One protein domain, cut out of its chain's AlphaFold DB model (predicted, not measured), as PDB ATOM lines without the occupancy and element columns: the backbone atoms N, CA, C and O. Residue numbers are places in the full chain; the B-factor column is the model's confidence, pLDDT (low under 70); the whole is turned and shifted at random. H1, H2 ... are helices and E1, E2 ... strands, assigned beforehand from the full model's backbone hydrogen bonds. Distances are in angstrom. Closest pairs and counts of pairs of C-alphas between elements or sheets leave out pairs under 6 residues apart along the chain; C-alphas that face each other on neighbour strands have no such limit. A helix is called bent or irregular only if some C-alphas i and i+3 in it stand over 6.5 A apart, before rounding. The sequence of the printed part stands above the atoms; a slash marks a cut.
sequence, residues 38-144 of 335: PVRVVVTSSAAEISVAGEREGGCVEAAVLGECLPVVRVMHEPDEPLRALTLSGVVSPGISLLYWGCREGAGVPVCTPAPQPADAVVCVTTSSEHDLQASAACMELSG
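What this domain is: This is residues 38 to 144 of the 335 residues of an uncharacterized protein of Micromonospora echinofusca (UniProt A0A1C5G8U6). The model is a loose, incompletely closed barrel: E4, E1, E7 and E6 make a strongly twisted wall, and the small pair E2 and E5 fills part of the gap between E4 and E6. H1 packs on one face of this wall, chiefly over E7, while the bent edge strand E3 forms a hairpin with E4 at the other end of the sheet. The printed part has 107 residues, with seven named strands and one named helix in the order E1 E2 E3 E4 E5 E6 E7 H1; the class is mixed, helices and strands. The larger sheet is mixed, in the order E3 E4 E1 E7 E6, and the pair E2 and E5 is antiparallel. The whole is compact, with a radius of gyration of the C-alphas of 12.6 A and spans of 33 by 28 by 24 A.

Where its parts are: E1, residues 38 to 43, begins at C-alpha 38 (-26.043, -13.336, -6.856) and is 16.1 A long. E2, residues 49 to 52, is followed by E3, residues 55 to 63, which is 20.5 A long and bends by 77 degrees at residue 58. E4, residues 68 to 77, is the longest strand, 26.7 A from first to last C-alpha. E5 is residues 86 to 89 and E6 residues 98 to 101. E7, residues 122 to 127, is 16.6 A long and begins at C-alpha 122 (-36.334, -14.421, -7.418). H1, residues 130 to 142, is 19.6 A long and ends at C-alpha 142 (-43.344, -14.202, -7.398); it is irregular, with C-alphas 131 and 134 7.7 A apart.

How they stand to each other: E1 and E7 are parallel at 35 degrees, with N 42 and O 123 2.9 A apart. E1 and E4 are antiparallel at 143 degrees, with N 41 and O 73 2.8 A apart. The hairpin E3 and E4 has N 61 and O 70 2.9 A apart. The hairpin E6 and E7 has N 101 and O 124 2.9 A apart. H1 is on this sheet, two layers with the helix on one face; its closest C-alphas to E7 are Cys 139 and Cys 124, 5.2 A. In H1, 7 of 9 O i to N i+4 pairs are within hydrogen-bond range. E2 and E5 are antiparallel at 149 degrees, with N 51 and O 87 2.9 A apart. E2 and E7 are near each other. E5 and H1 are apart.

The domain as a whole: The C-alphas farthest apart, of Pro 94 and Ala 119, are 36.7 A apart. The printed part has no cut. The link from E6 to E7, residues 102 to 121, is long. Mean pLDDT of the printed part is 87.1; residue 91 and residues 116 to 120 are under 70.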
ATOM      1  N   PRO A  38     -25.103 -13.510  -7.953       87.50
ATOM      2  CA  PRO A  38     -26.043 -13.336  -6.856       87.50
ATOM      3  C   PRO A  38     -27.444 -13.799  -7.280       87.50
ATOM      4  O   PRO A  38     -27.984 -13.346  -8.286       87.50
ATOM      5  N   VAL A  39     -28.054 -14.667  -6.478       89.75
ATOM      6  CA  VAL A  39     -29.434 -15.147  -6.632       89.75
ATOM      7  C   VAL A  39     -30.246 -14.667  -5.437       89.75
ATOM      8  O   VAL A  39     -29.821 -14.826  -4.290       89.75
ATOM      9  N   ARG A  40     -31.415 -14.073  -5.688       92.81
ATOM     10  CA  ARG A  40     -32.343 -13.649  -4.632       92.81
ATOM     11  C   ARG A  40     -33.246 -14.830  -4.295       92.81
ATOM     12  O   ARG A  40     -34.018 -15.278  -5.136       92.81
ATOM     13  N   VAL A  41     -33.120 -15.357  -3.084       92.94
ATOM     14  CA  VAL A  41     -33.891 -16.503  -2.595       92.94
ATOM     15  C   VAL A  41     -34.969 -16.013  -1.638       92.94
ATOM     16  O   VAL A  41     -34.683 -15.272  -0.698       92.94
ATOM     17  N   VAL A  42     -36.204 -16.442  -1.880       94.75
ATOM     18  CA  VAL A  42     -37.366 -16.215  -1.014       94.75
ATOM     19  C   VAL A  42     -37.899 -17.566  -0.553       94.75
ATOM     20  O   VAL A  42     -37.916 -18.533  -1.312       94.75
ATOM     21  N   VAL A  43     -38.320 -17.641   0.705       93.94
ATOM     22  CA  VAL A  43     -38.734 -18.881   1.364       93.94
ATOM     23  C   VAL A  43     -40.093 -18.680   2.015       93.94
ATOM     24  O   VAL A  43     -40.292 -17.698   2.728       93.94
ATOM     25  N   THR A  44     -41.011 -19.620   1.801       93.19
ATOM     26  CA  THR A  44     -42.309 -19.659   2.482       93.19
ATOM     27  C   THR A  44     -42.755 -21.108   2.683       93.19
ATOM     28  O   THR A  44     -42.848 -21.894   1.742       93.19
ATOM     29  N   SER A  45     -42.967 -21.490   3.943       92.44
ATOM     30  CA  SER A  45     -43.484 -22.799   4.345       92.44
ATOM     31  C   SER A  45     -44.152 -22.697   5.713       92.44
ATOM     32  O   SER A  45     -43.665 -22.013   6.611       92.44
ATOM     33  N   SER A  46     -45.261 -23.412   5.857       91.12
ATOM     34  CA  SER A  46     -45.953 -23.688   7.116       91.12
ATOM     35  C   SER A  46     -45.616 -25.077   7.676       91.12
ATOM     36  O   SER A  46     -45.852 -25.348   8.852       91.12
ATOM     37  N   ALA A  47     -45.081 -25.966   6.831       87.75
ATOM     38  CA  ALA A  47     -44.878 -27.378   7.132       87.75
ATOM     39  C   ALA A  47     -43.474 -27.721   7.656       87.75
ATOM     40  O   ALA A  47     -43.310 -28.760   8.296       87.75
ATOM     41  N   ALA A  48     -42.467 -26.889   7.378       89.44
ATOM     42  CA  ALA A  48     -41.107 -27.061   7.877       89.44
ATOM     43  C   ALA A  48     -40.367 -25.721   7.985       89.44
ATOM     44  O   ALA A  48     -40.649 -24.774   7.253       89.44
ATOM     45  N   GLU A  49     -39.361 -25.661   8.857       90.38
ATOM     46  CA  GLU A  49     -38.392 -24.568   8.839       90.38
ATOM     47  C   GLU A  49     -37.380 -24.813   7.709       90.38
ATOM     48  O   GLU A  49     -36.875 -25.924   7.523       90.38
ATOM     49  N   ILE A  50     -37.087 -23.774   6.929       91.62
ATOM     50  CA  ILE A  50     -36.150 -23.830   5.805       91.62
ATOM     51  C   ILE A  50     -35.066 -22.782   6.059       91.62
ATOM     52  O   ILE A  50     -35.301 -21.579   5.954       91.62
ATOM     53  N   SER A  51     -33.864 -23.247   6.390       90.00
ATOM     54  CA  SER A  51     -32.686 -22.396   6.573       90.00
ATOM     55  C   SER A  51     -32.007 -22.116   5.228       90.00
ATOM     56  O   SER A  51     -31.857 -23.028   4.413       90.00
ATOM     57  N   VAL A  52     -31.553 -20.874   5.009       92.38
ATOM     58  CA  VAL A  52     -30.821 -20.450   3.799       92.38
ATOM     59  C   VAL A  52     -29.460 -19.866   4.174       92.38
ATOM     60  O   VAL A  52     -29.375 -18.897   4.926       92.38
ATOM     61  N   ALA A  53     -28.390 -20.426   3.615       90.94
ATOM     62  CA  ALA A  53     -27.031 -19.920   3.736       90.94
ATOM     63  C   ALA A  53     -26.789 -18.776   2.735       90.94
ATOM     64  O   ALA A  53     -26.540 -19.005   1.551       90.94
ATOM     65  N   GLY A  54     -26.852 -17.534   3.213       90.38
ATOM     66  CA  GLY A  54     -26.597 -16.337   2.414       90.38
ATOM     67  C   GLY A  54     -26.681 -15.058   3.243       90.38
ATOM     68  O   GLY A  54     -26.869 -15.100   4.458       90.38
ATOM     69  N   GLU A  55     -26.550 -13.912   2.582       90.00
ATOM     70  CA  GLU A  55     -26.681 -12.601   3.219       90.00
ATOM     71  C   GLU A  55     -28.134 -12.131   3.145       90.00
ATOM     72  O   GLU A  55     -28.738 -12.113   2.074       90.00
ATOM     73  N   ARG A  56     -28.727 -11.737   4.277       89.62
ATOM     74  CA  ARG A  56     -30.090 -11.194   4.282       89.62
ATOM     75  C   ARG A  56     -30.092  -9.811   3.634       89.62
ATOM     76  O   ARG A  56     -29.445  -8.890   4.129       89.62
ATOM     77  N   GLU A  57     -30.845  -9.661   2.553       87.81
ATOM     78  CA  GLU A  57     -31.072  -8.367   1.917       87.81
ATOM     79  C   GLU A  57     -32.017  -7.539   2.807       87.81
ATOM     80  O   GLU A  57     -32.946  -8.070   3.414       87.81
ATOM     81  N   GLY A  58     -31.780  -6.228   2.918       83.06
ATOM     82  CA  GLY A  58     -32.572  -5.341   3.786       83.06
ATOM     83  C   GLY A  58     -34.011  -5.086   3.312       83.06
ATOM     84  O   GLY A  58     -34.732  -4.330   3.955       83.06
ATOM     85  N   GLY A  59     -34.409  -5.681   2.184       85.62
ATOM     86  CA  GLY A  59     -35.749  -5.604   1.613       85.62
ATOM     87  C   GLY A  59     -36.537  -6.908   1.761       85.62
ATOM     88  O   GLY A  59     -36.027  -7.944   2.191       85.62
ATOM     89  N   CYS A  60     -37.801  -6.850   1.362       90.81
ATOM     90  CA  CYS A  60     -38.699  -7.994   1.286       90.81
ATOM     91  C   CYS A  60     -39.487  -7.951  -0.032       90.81
ATOM     92  O   CYS A  60     -39.473  -6.939  -0.737       90.81
ATOM     93  N   VAL A  61     -40.124  -9.063  -0.387       89.62
ATOM     94  CA  VAL A  61     -40.976  -9.195  -1.576       89.62
ATOM     95  C   VAL A  61     -42.411  -9.421  -1.110       89.62
ATOM     96  O   VAL A  61     -42.670 -10.325  -0.319       89.62
ATOM     97  N   GLU A  62     -43.340  -8.589  -1.578       90.25
ATOM     98  CA  GLU A  62     -44.756  -8.681  -1.209       90.25
ATOM     99  C   GLU A  62     -45.418  -9.886  -1.887       90.25
ATOM    100  O   GLU A  62     -45.521  -9.948  -3.111       90.25
ATOM    101  N   ALA A  63     -45.894 -10.840  -1.086       88.50
ATOM    102  CA  ALA A  63     -46.643 -11.997  -1.557       88.50
ATOM    103  C   ALA A  63     -48.144 -11.738  -1.369       88.50
ATOM    104  O   ALA A  63     -48.710 -12.068  -0.326       88.50
ATOM    105  N   ALA A  64     -48.804 -11.146  -2.371       85.06
ATOM    106  CA  ALA A  64     -50.203 -10.711  -2.273       85.06
ATOM    107  C   ALA A  64     -51.170 -11.828  -1.822       85.06
ATOM    108  O   ALA A  64     -52.064 -11.581  -1.016       85.06
ATOM    109  N   VAL A  65     -50.949 -13.067  -2.281       82.25
ATOM    110  CA  VAL A  65     -51.717 -14.269  -1.891       82.25
ATOM    111  C   VAL A  65     -51.577 -14.623  -0.403       82.25
ATOM    112  O   VAL A  65     -52.508 -15.178   0.176       82.25
ATOM    113  N   LEU A  66     -50.434 -14.314   0.213       86.50
ATOM    114  CA  LEU A  66     -50.141 -14.608   1.622       86.50
ATOM    115  C   LEU A  66     -50.415 -13.408   2.546       86.50
ATOM    116  O   LEU A  66     -50.547 -13.580   3.754       86.50
ATOM    117  N   GLY A  67     -50.519 -12.194   1.992       88.62
ATOM    118  CA  GLY A  67     -50.725 -10.965   2.764       88.62
ATOM    119  C   GLY A  67     -49.506 -10.539   3.592       88.62
ATOM    120  O   GLY A  67     -49.651  -9.755   4.529       88.62
ATOM    121  N   GLU A  68     -48.316 -11.048   3.263       90.69
ATOM    122  CA  GLU A  68     -47.073 -10.824   4.007       90.69
ATOM    123  C   GLU A  68     -45.914 -10.388   3.094       90.69
ATOM    124  O   GLU A  68     -45.919 -10.621   1.881       90.69
ATOM    125  N   CYS A  69     -44.901  -9.749   3.686       91.00
ATOM    126  CA  CYS A  69     -43.680  -9.359   2.984       91.00
ATOM    127  C   CYS A  69     -42.561 -10.352   3.315       91.00
ATOM    128  O   CYS A  69     -42.032 -10.365   4.429       91.00
ATOM    129  N   LEU A  70     -42.209 -11.197   2.348       92.19
ATOM    130  CA  LEU A  70     -41.271 -12.300   2.541       92.19
ATOM    131  C   LEU A  70     -39.815 -11.804   2.511       92.19
ATOM    132  O   LEU A  70     -39.450 -11.041   1.611       92.19
ATOM    133  N   PRO A  71     -38.952 -12.223   3.455       92.25
ATOM    134  CA  PRO A  71     -37.559 -11.794   3.490       92.25
ATOM    135  C   PRO A  71     -36.773 -12.352   2.299       92.25
ATOM    136  O   PRO A  71     -36.937 -13.514   1.925       92.25
ATOM    137  N   VAL A  72     -35.872 -11.539   1.747       93.12
ATOM    138  CA  VAL A  72     -34.974 -11.954   0.661       93.12
ATOM    139  C   VAL A  72     -33.594 -12.299   1.218       93.12
ATOM    140  O   VAL A  72     -33.003 -11.532   1.980       93.12
ATOM    141  N   VAL A  73     -33.051 -13.444   0.806       93.00
ATOM    142  CA  VAL A  73     -31.673 -13.856   1.087       93.00
ATOM    143  C   VAL A  73     -30.885 -13.872  -0.216       93.00
ATOM    144  O   VAL A  73     -31.253 -14.554  -1.168       93.00
ATOM    145  N   ARG A  74     -29.786 -13.124  -0.273       91.69
ATOM    146  CA  ARG A  74     -28.853 -13.118  -1.398       91.69
ATOM    147  C   ARG A  74     -27.869 -14.275  -1.239       91.69
ATOM    148  O   ARG A  74     -27.100 -14.330  -0.280       91.69
ATOM    149  N   VAL A  75     -27.891 -15.195  -2.197       90.50
ATOM    150  CA  VAL A  75     -27.021 -16.375  -2.252       90.50
ATOM    151  C   VAL A  75     -26.049 -16.224  -3.416       90.50
ATOM    152  O   VAL A  75     -26.469 -15.944  -4.534       90.50
ATOM    153  N   MET A  76     -24.755 -16.439  -3.177       89.62
ATOM    154  CA  MET A  76     -23.758 -16.498  -4.251       89.62
ATOM    155  C   MET A  76     -23.732 -17.905  -4.849       89.62
ATOM    156  O   MET A  76     -23.502 -18.878  -4.131       89.62
ATOM    157  N   HIS A  77     -23.959 -18.009  -6.154       88.06
ATOM    158  CA  HIS A  77     -24.209 -19.273  -6.837       88.06
ATOM    159  C   HIS A  77     -23.278 -19.468  -8.043       88.06
ATOM    160  O   HIS A  77     -22.998 -18.519  -8.770       88.06
ATOM    161  N   GLU A  78     -22.783 -20.688  -8.257       88.88
ATOM    162  CA  GLU A  78     -21.946 -21.024  -9.417       88.88
ATOM    163  C   GLU A  78     -22.837 -21.346 -10.629       88.88
ATOM    164  O   GLU A  78     -23.713 -22.202 -10.504       88.88
ATOM    165  N   PRO A  79     -22.655 -20.675 -11.785       82.81
ATOM    166  CA  PRO A  79     -23.443 -20.944 -12.986       82.81
ATOM    167  C   PRO A  79     -23.476 -22.430 -13.364       82.81
ATOM    168  O   PRO A  79     -22.466 -23.123 -13.268       82.81
ATOM    169  N   ASP A  80     -24.642 -22.890 -13.825       84.38
ATOM    170  CA  ASP A  80     -24.926 -24.278 -14.225       84.38
ATOM    171  C   ASP A  80     -24.864 -25.345 -13.104       84.38
ATOM    172  O   ASP A  80     -25.108 -26.522 -13.384       84.38
ATOM    173  N   GLU A  81     -24.628 -24.977 -11.838       88.62
ATOM    174  CA  GLU A  81     -24.769 -25.900 -10.702       88.62
ATOM    175  C   GLU A  81     -26.189 -25.890 -10.087       88.62
ATOM    176  O   GLU A  81     -26.957 -24.944 -10.260       88.62
ATOM    177  N   PRO A  82     -26.562 -26.906  -9.286       90.31
ATOM    178  CA  PRO A  82     -27.738 -26.826  -8.423       90.31
ATOM    179  C   PRO A  82     -27.562 -25.849  -7.249       90.31
ATOM    180  O   PRO A  82     -26.504 -25.779  -6.619       90.31
ATOM    181  N   LEU A  83     -28.634 -25.159  -6.865       88.94
ATOM    182  CA  LEU A  83     -28.693 -24.322  -5.667       88.94
ATOM    183  C   LEU A  83     -28.631 -25.195  -4.397       88.94
ATOM    184  O   LEU A  83     -29.596 -25.860  -4.030       88.94
ATOM    185  N   ARG A  84     -27.482 -25.185  -3.708       88.19
ATOM    186  CA  ARG A  84     -27.208 -25.993  -2.495       88.19
ATOM    187  C   ARG A  84     -27.269 -25.209  -1.179       88.19
ATOM    188  O   ARG A  84     -26.886 -25.729  -0.138       88.19
ATOM    189  N   ALA A  85     -27.719 -23.958  -1.216       86.19
ATOM    190  CA  ALA A  85     -27.706 -23.065  -0.057       86.19
ATOM    191  C   ALA A  85     -28.844 -23.308   0.948       86.19
ATOM    192  O   ALA A  85     -28.929 -22.580   1.930       86.19
ATOM    193  N   LEU A  86     -29.732 -24.278   0.711       89.44
ATOM    194  CA  LEU A  86     -30.927 -24.488   1.522       89.44
ATOM    195  C   LEU A  86     -30.901 -25.833   2.242       89.44
ATOM    196  O   LEU A  86     -30.552 -26.861   1.663       89.44
ATOM    197  N   THR A  87     -31.338 -25.819   3.497       87.81
ATOM    198  CA  THR A  87     -31.486 -27.012   4.333       87.81
ATOM    199  C   THR A  87     -32.803 -26.954   5.093       87.81
ATOM    200  O   THR A  87     -33.074 -25.973   5.786       87.81
ATOM    201  N   LEU A  88     -33.591 -28.025   5.012       85.81
ATOM    202  CA  LEU A  88     -34.717 -28.240   5.920       85.81
ATOM    203  C   LEU A  88     -34.191 -28.445   7.347       85.81
ATOM    204  O   LEU A  88     -33.294 -29.265   7.559       85.81
ATOM    205  N   SER A  89     -34.746 -27.711   8.309       79.94
ATOM    206  CA  SER A  89     -34.416 -27.796   9.734       79.94
ATOM    207  C   SER A  89     -35.657 -28.109  10.582       79.94
ATOM    208  O   SER A  89     -36.798 -28.012  10.131       79.94
ATOM    209  N   GLY A  90     -35.429 -28.555  11.820       78.38
ATOM    210  CA  GLY A  90     -36.498 -28.956  12.739       78.38
ATOM    211  C   GLY A  90     -37.067 -30.358  12.478       78.38
ATOM    212  O   GLY A  90     -36.408 -31.232  11.914       78.38
ATOM    213  N   VAL A  91     -38.293 -30.597  12.956       69.25
ATOM    214  CA  VAL A  91     -38.995 -31.883  12.816       69.25
ATOM    215  C   VAL A  91     -39.765 -31.892  11.498       69.25
ATOM    216  O   VAL A  91     -40.863 -31.351  11.409       69.25
ATOM    217  N   VAL A  92     -39.186 -32.521  10.479       79.19
ATOM    218  CA  VAL A  92     -39.790 -32.663   9.148       79.19
ATOM    219  C   VAL A  92     -40.546 -33.990   9.065       79.19
ATOM    220  O   VAL A  92     -39.972 -35.047   9.339       79.19
ATOM    221  N   SER A  93     -41.820 -33.962   8.667       76.94
ATOM    222  CA  SER A  93     -42.593 -35.192   8.441       76.94
ATOM    223  C   SER A  93     -41.988 -36.027   7.299       76.94
ATOM    224  O   SER A  93     -41.595 -35.459   6.275       76.94
ATOM    225  N   PRO A  94     -41.936 -37.370   7.414       76.31
ATOM    226  CA  PRO A  94     -41.431 -38.229   6.345       76.31
ATOM    227  C   PRO A  94     -42.142 -37.977   5.008       76.31
ATOM    228  O   PRO A  94     -43.367 -37.936   4.956       76.31
ATOM    229  N   GLY A  95     -41.368 -37.830   3.930       76.12
ATOM    230  CA  GLY A  95     -41.881 -37.582   2.576       76.12
ATOM    231  C   GLY A  95     -41.989 -36.107   2.166       76.12
ATOM    232  O   GLY A  95     -42.192 -35.834   0.985       76.12
ATOM    233  N   ILE A  96     -41.794 -35.154   3.087       82.75
ATOM    234  CA  ILE A  96     -41.687 -33.733   2.730       82.75
ATOM    235  C   ILE A  96     -40.323 -33.468   2.068       82.75
ATOM    236  O   ILE A  96     -39.275 -33.836   2.601       82.75
ATOM    237  N   SER A  97     -40.331 -32.799   0.915       89.44
ATOM    238  CA  SER A  97     -39.143 -32.349   0.182       89.44
ATOM    239  C   SER A  97     -39.217 -30.850  -0.092       89.44
ATOM    240  O   SER A  97     -40.311 -30.308  -0.256       89.44
ATOM    241  N   LEU A  98     -38.060 -30.192  -0.212       93.19
ATOM    242  CA  LEU A  98     -37.998 -28.851  -0.797       93.19
ATOM    243  C   LEU A  98     -38.476 -28.902  -2.246       93.19
ATOM    244  O   LEU A  98     -38.196 -29.860  -2.970       93.19
ATOM    245  N   LEU A  99     -39.166 -27.848  -2.651       92.56
ATOM    246  CA  LEU A  99     -39.543 -27.569  -4.025       92.56
ATOM    247  C   LEU A  99     -39.028 -26.168  -4.389       92.56
ATOM    248  O   LEU A  99     -38.851 -25.323  -3.511       92.56
ATOM    249  N   TYR A 100     -38.794 -25.912  -5.672       93.25
ATOM    250  CA  TYR A 100     -38.202 -24.664  -6.150       93.25
ATOM    251  C   TYR A 100     -38.957 -24.068  -7.345       93.25
ATOM    252  O   TYR A 100     -39.515 -24.785  -8.181       93.25
ATOM    253  N   TRP A 101     -38.954 -22.739  -7.425       91.88
ATOM    254  CA  TRP A 101     -39.641 -21.920  -8.422       91.88
ATOM    255  C   TRP A 101     -38.665 -20.903  -9.033       91.88
ATOM    256  O   TRP A 101     -37.848 -20.339  -8.312       91.88
ATOM    257  N   GLY A 102     -38.751 -20.648 -10.345       89.62
ATOM    258  CA  GLY A 102     -37.797 -19.785 -11.074       89.62
ATOM    259  C   GLY A 102     -36.550 -20.508 -11.616       89.62
ATOM    260  O   GLY A 102     -35.553 -19.867 -11.964       89.62
ATOM    261  N   CYS A 103     -36.595 -21.841 -11.685       89.62
ATOM    262  CA  CYS A 103     -35.489 -22.718 -12.078       89.62
ATOM    263  C   CYS A 103     -35.610 -23.175 -13.539       89.62
ATOM    264  O   CYS A 103     -36.703 -23.199 -14.108       89.62
ATOM    265  N   ARG A 104     -34.495 -23.590 -14.151       87.12
ATOM    266  CA  ARG A 104     -34.456 -24.069 -15.550       87.12
ATOM    267  C   ARG A 104     -35.223 -25.366 -15.761       87.12
ATOM    268  O   ARG A 104     -35.735 -25.606 -16.849       87.12
ATOM    269  N   GLU A 105     -35.291 -26.193 -14.727       85.19
ATOM    270  CA  GLU A 105     -36.030 -27.451 -14.701       85.19
ATOM    271  C   GLU A 105     -37.553 -27.232 -14.640       85.19
ATOM    272  O   GLU A 105     -38.316 -28.155 -14.924       85.19
ATOM    273  N   GLY A 106     -38.001 -26.017 -14.299       82.94
ATOM    274  CA  GLY A 106     -39.405 -25.640 -14.166       82.94
ATOM    275  C   GLY A 106     -39.779 -25.130 -12.773       82.94
ATOM    276  O   GLY A 106     -38.921 -24.804 -11.954       82.94
ATOM    277  N   ALA A 107     -41.085 -25.053 -12.512       84.56
ATOM    278  CA  ALA A 107     -41.641 -24.683 -11.211       84.56
ATOM    279  C   ALA A 107     -42.098 -25.923 -10.428       84.56
ATOM    280  O   ALA A 107     -42.664 -26.852 -11.002       84.56
ATOM    281  N   GLY A 108     -41.905 -25.921  -9.107       84.56
ATOM    282  CA  GLY A 108     -42.242 -27.053  -8.241       84.56
ATOM    283  C   GLY A 108     -41.308 -28.256  -8.424       84.56
ATOM    284  O   GLY A 108     -41.742 -29.397  -8.295       84.56
ATOM    285  N   VAL A 109     -40.042 -28.011  -8.765       87.19
ATOM    286  CA  VAL A 109     -39.005 -29.044  -8.951       87.19
ATOM    287  C   VAL A 109     -38.214 -29.271  -7.656       87.19
ATOM    288  O   VAL A 109     -38.043 -28.317  -6.907       87.19
ATOM    289  N   PRO A 110     -37.695 -30.481  -7.363       86.69
ATOM    290  CA  PRO A 110     -36.937 -30.753  -6.131       86.69
ATOM    291  C   PRO A 110     -35.452 -30.353  -6.203       86.69
ATOM    292  O   PRO A 110     -34.731 -30.440  -5.211       86.69
ATOM    293  N   VAL A 111     -34.976 -29.944  -7.381       87.69
ATOM    294  CA  VAL A 111     -33.611 -29.476  -7.648       87.69
ATOM    295  C   VAL A 111     -33.726 -28.242  -8.533       87.69
ATOM    296  O   VAL A 111     -34.502 -28.256  -9.485       87.69
ATOM    297  N   CYS A 112     -32.976 -27.191  -8.209       91.00
ATOM    298  CA  CYS A 112     -33.011 -25.924  -8.926       91.00
ATOM    299  C   CYS A 112     -31.640 -25.578  -9.487       91.00
ATOM    300  O   CYS A 112     -30.726 -25.313  -8.709       91.00
ATOM    301  N   THR A 113     -31.523 -25.489 -10.804       91.44
ATOM    302  CA  THR A 113     -30.495 -24.694 -11.471       91.44
ATOM    303  C   THR A 113     -31.148 -23.350 -11.806       91.44
ATOM    304  O   THR A 113     -32.009 -23.304 -12.694       91.44
ATOM    305  N   PRO A 114     -30.816 -22.250 -11.103       87.19
ATOM    306  CA  PRO A 114     -31.313 -20.918 -11.425       87.19
ATOM    307  C   PRO A 114     -31.120 -20.612 -12.913       87.19
ATOM    308  O   PRO A 114     -30.062 -20.868 -13.495       87.19
ATOM    309  N   ALA A 115     -32.160 -20.089 -13.558       76.06
ATOM    310  CA  ALA A 115     -32.030 -19.646 -14.940       76.06
ATOM    311  C   ALA A 115     -31.077 -18.437 -15.031       76.06
ATOM    312  O   ALA A 115     -30.993 -17.659 -14.080       76.06
ATOM    313  N   PRO A 116     -30.373 -18.242 -16.163       68.88
ATOM    314  CA  PRO A 116     -29.708 -16.976 -16.451       68.88
ATOM    315  C   PRO A 116     -30.790 -15.905 -16.646       68.88
ATOM    316  O   PRO A 116     -31.335 -15.734 -17.736       68.88
ATOM    317  N   GLN A 117     -31.164 -15.255 -15.549       65.25
ATOM    318  CA  GLN A 117     -32.277 -14.317 -15.472       65.25
ATOM    319  C   GLN A 117     -31.790 -12.851 -15.475       65.25
ATOM    320  O   GLN A 117     -30.616 -12.593 -15.195       65.25
ATOM    321  N   PRO A 118     -32.665 -11.868 -15.775       67.88
ATOM    322  CA  PRO A 118     -32.381 -10.454 -15.515       67.88
ATOM    323  C   PRO A 118     -32.085 -10.174 -14.029       67.88
ATOM    324  O   PRO A 118     -32.414 -10.970 -13.150       67.88
ATOM    325  N   ALA A 119     -31.489  -9.007 -13.759       62.06
ATOM    326  CA  ALA A 119     -30.790  -8.659 -12.514       62.06
ATOM    327  C   ALA A 119     -31.596  -8.703 -11.191       62.06
ATOM    328  O   ALA A 119     -30.993  -8.577 -10.128       62.06
ATOM    329  N   ASP A 120     -32.915  -8.903 -11.236       65.94
ATOM    330  CA  ASP A 120     -33.814  -8.837 -10.071       65.94
ATOM    331  C   ASP A 120     -34.520 -10.162  -9.733       65.94
ATOM    332  O   ASP A 120     -35.341 -10.213  -8.811       65.94
ATOM    333  N   ALA A 121     -34.210 -11.233 -10.468       78.75
ATOM    334  CA  ALA A 121     -34.928 -12.498 -10.409       78.75
ATOM    335  C   ALA A 121     -34.918 -13.192  -9.043       78.75
ATOM    336  O   ALA A 121     -33.890 -13.287  -8.369       78.75
ATOM    337  N   VAL A 122     -36.081 -13.744  -8.689       89.81
ATOM    338  CA  VAL A 122     -36.334 -14.421  -7.418       89.81
ATOM    339  C   VAL A 122     -36.500 -15.923  -7.640       89.81
ATOM    340  O   VAL A 122     -37.400 -16.359  -8.359       89.81
ATOM    341  N   VAL A 123     -35.667 -16.716  -6.966       93.69
ATOM    342  CA  VAL A 123     -35.922 -18.142  -6.743       93.69
ATOM    343  C   VAL A 123     -36.759 -18.264  -5.476       93.69
ATOM    344  O   VAL A 123     -36.303 -17.912  -4.390       93.69
ATOM    345  N   CYS A 124     -37.989 -18.746  -5.609       94.88
ATOM    346  CA  CYS A 124     -38.883 -18.953  -4.472       94.88
ATOM    347  C   CYS A 124     -38.893 -20.437  -4.077       94.88
ATOM    348  O   CYS A 124     -38.710 -21.302  -4.938       94.88
ATOM    349  N   VAL A 125     -39.049 -20.740  -2.785       95.25
ATOM    350  CA  VAL A 125     -38.899 -22.093  -2.221       95.25
ATOM    351  C   VAL A 125     -39.978 -22.370  -1.175       95.25
ATOM    352  O   VAL A 125     -40.201 -21.559  -0.275       95.25
ATOM    353  N   THR A 126     -40.600 -23.544  -1.277       94.75
ATOM    354  CA  THR A 126     -41.600 -24.089  -0.337       94.75
ATOM    355  C   THR A 126     -41.361 -25.594  -0.151       94.75
ATOM    356  O   THR A 126     -40.323 -26.116  -0.579       94.75
ATOM    357  N   THR A 127     -42.293 -26.317   0.477       93.12
ATOM    358  CA  THR A 127     -42.249 -27.782   0.559       93.12
ATOM    359  C   THR A 127     -43.342 -28.481  -0.253       93.12
ATOM    360  O   THR A 127     -44.335 -27.884  -0.658       93.12
ATOM    361  N   SER A 128     -43.186 -29.794  -0.445       87.94
ATOM    362  CA  SER A 128     -44.194 -30.687  -1.036       87.94
ATOM    363  C   SER A 128     -45.412 -30.986  -0.142       87.94
ATOM    364  O   SER A 128     -46.242 -31.815  -0.510       87.94
ATOM    365  N   SER A 129     -45.529 -30.350   1.028       87.06
ATOM    366  CA  SER A 129     -46.641 -30.556   1.963       87.06
ATOM    367  C   SER A 129     -47.964 -29.990   1.439       87.06
ATOM    368  O   SER A 129     -48.008 -28.883   0.905       87.06
ATOM    369  N   GLU A 130     -49.079 -30.684   1.698       81.06
ATOM    370  CA  GLU A 130     -50.433 -30.171   1.423       81.06
ATOM    371  C   GLU A 130     -50.742 -28.867   2.184       81.06
ATOM    372  O   GLU A 130     -51.544 -28.052   1.728       81.06
ATOM    373  N   HIS A 131     -50.075 -28.624   3.317       86.81
ATOM    374  CA  HIS A 131     -50.197 -27.366   4.058       86.81
ATOM    375  C   HIS A 131     -49.586 -26.167   3.301       86.81
ATOM    376  O   HIS A 131     -50.035 -25.037   3.479       86.81
ATOM    377  N   ASP A 132     -48.644 -26.404   2.382       91.75
ATOM    378  CA  ASP A 132     -47.932 -25.365   1.628       91.75
ATOM    379  C   ASP A 132     -48.554 -25.087   0.245       91.75
ATOM    380  O   ASP A 132     -47.917 -24.487  -0.625       91.75
ATOM    381  N   LEU A 133     -49.812 -25.475   0.002       86.94
ATOM    382  CA  LEU A 133     -50.489 -25.223  -1.281       86.94
ATOM    383  C   LEU A 133     -50.645 -23.723  -1.600       86.94
ATOM    384  O   LEU A 133     -50.464 -23.328  -2.753       86.94
ATOM    385  N   GLN A 134     -50.928 -22.878  -0.600       88.69
ATOM    386  CA  GLN A 134     -51.003 -21.418  -0.780       88.69
ATOM    387  C   GLN A 134     -49.614 -20.798  -0.997       88.69
ATOM    388  O   GLN A 134     -49.428 -20.023  -1.934       88.69
ATOM    389  N   ALA A 135     -48.624 -21.211  -0.201       92.44
ATOM    390  CA  ALA A 135     -47.217 -20.843  -0.370       92.44
ATOM    391  C   ALA A 135     -46.709 -21.180  -1.789       92.44
ATOM    392  O   ALA A 135     -46.089 -20.357  -2.462       92.44
ATOM    393  N   SER A 136     -47.056 -22.366  -2.294       90.19
ATOM    394  CA  SER A 136     -46.700 -22.847  -3.636       90.19
ATOM    395  C   SER A 136     -47.353 -22.047  -4.771       90.19
ATOM    396  O   SER A 136     -46.786 -21.955  -5.863       90.19
ATOM    397  N   ALA A 137     -48.538 -21.473  -4.532       87.62
ATOM    398  CA  ALA A 137     -49.189 -20.553  -5.461       87.62
ATOM    399  C   ALA A 137     -48.499 -19.178  -5.450       87.62
ATOM    400  O   ALA A 137     -48.163 -18.662  -6.514       87.62
ATOM    401  N   ALA A 138     -48.194 -18.639  -4.265       91.50
ATOM    402  CA  ALA A 138     -47.457 -17.386  -4.123       91.50
ATOM    403  C   ALA A 138     -46.066 -17.453  -4.781       91.50
ATOM    404  O   ALA A 138     -45.708 -16.575  -5.560       91.50
ATOM    405  N   CYS A 139     -45.305 -18.534  -4.579       92.62
ATOM    406  CA  CYS A 139     -44.008 -18.709  -5.241       92.62
ATOM    407  C   CYS A 139     -44.087 -18.789  -6.778       92.62
ATOM    408  O   CYS A 139     -43.128 -18.425  -7.467       92.62
ATOM    409  N   MET A 140     -45.213 -19.246  -7.335       88.00
ATOM    410  CA  MET A 140     -45.448 -19.265  -8.784       88.00
ATOM    411  C   MET A 140     -45.660 -17.858  -9.343       88.00
ATOM    412  O   MET A 140     -45.091 -17.527 -10.379       88.00
ATOM    413  N   GLU A 141     -46.409 -17.023  -8.624       89.25
ATOM    414  CA  GLU A 141     -46.592 -15.608  -8.948       89.25
ATOM    415  C   GLU A 141     -45.267 -14.834  -8.828       89.25
ATOM    416  O   GLU A 141     -44.830 -14.206  -9.792       89.25
ATOM    417  N   LEU A 142     -44.570 -14.956  -7.690       90.12
ATOM    418  CA  LEU A 142     -43.344 -14.202  -7.398       90.12
ATOM    419  C   LEU A 142     -42.179 -14.491  -8.348       90.12
ATOM    420  O   LEU A 142     -41.409 -13.590  -8.672       90.12
ATOM    421  N   SER A 143     -42.019 -15.743  -8.776       86.50
ATOM    422  CA  SER A 143     -40.941 -16.124  -9.700       86.50
ATOM    423  C   SER A 143     -41.271 -15.842 -11.170       86.50
ATOM    424  O   SER A 143     -40.431 -16.089 -12.035       86.50
ATOM    425  N   GLY A 144     -42.499 -15.398 -11.478       82.25
ATOM    426  CA  GLY A 144     -43.008 -15.283 -12.849       82.25
ATOM    427  C   GLY A 144     -43.013 -16.610 -13.621       82.25
ATOM    428  O   GLY A 144     -43.166 -16.613 -14.845       82.25
TER     429      GLY A 144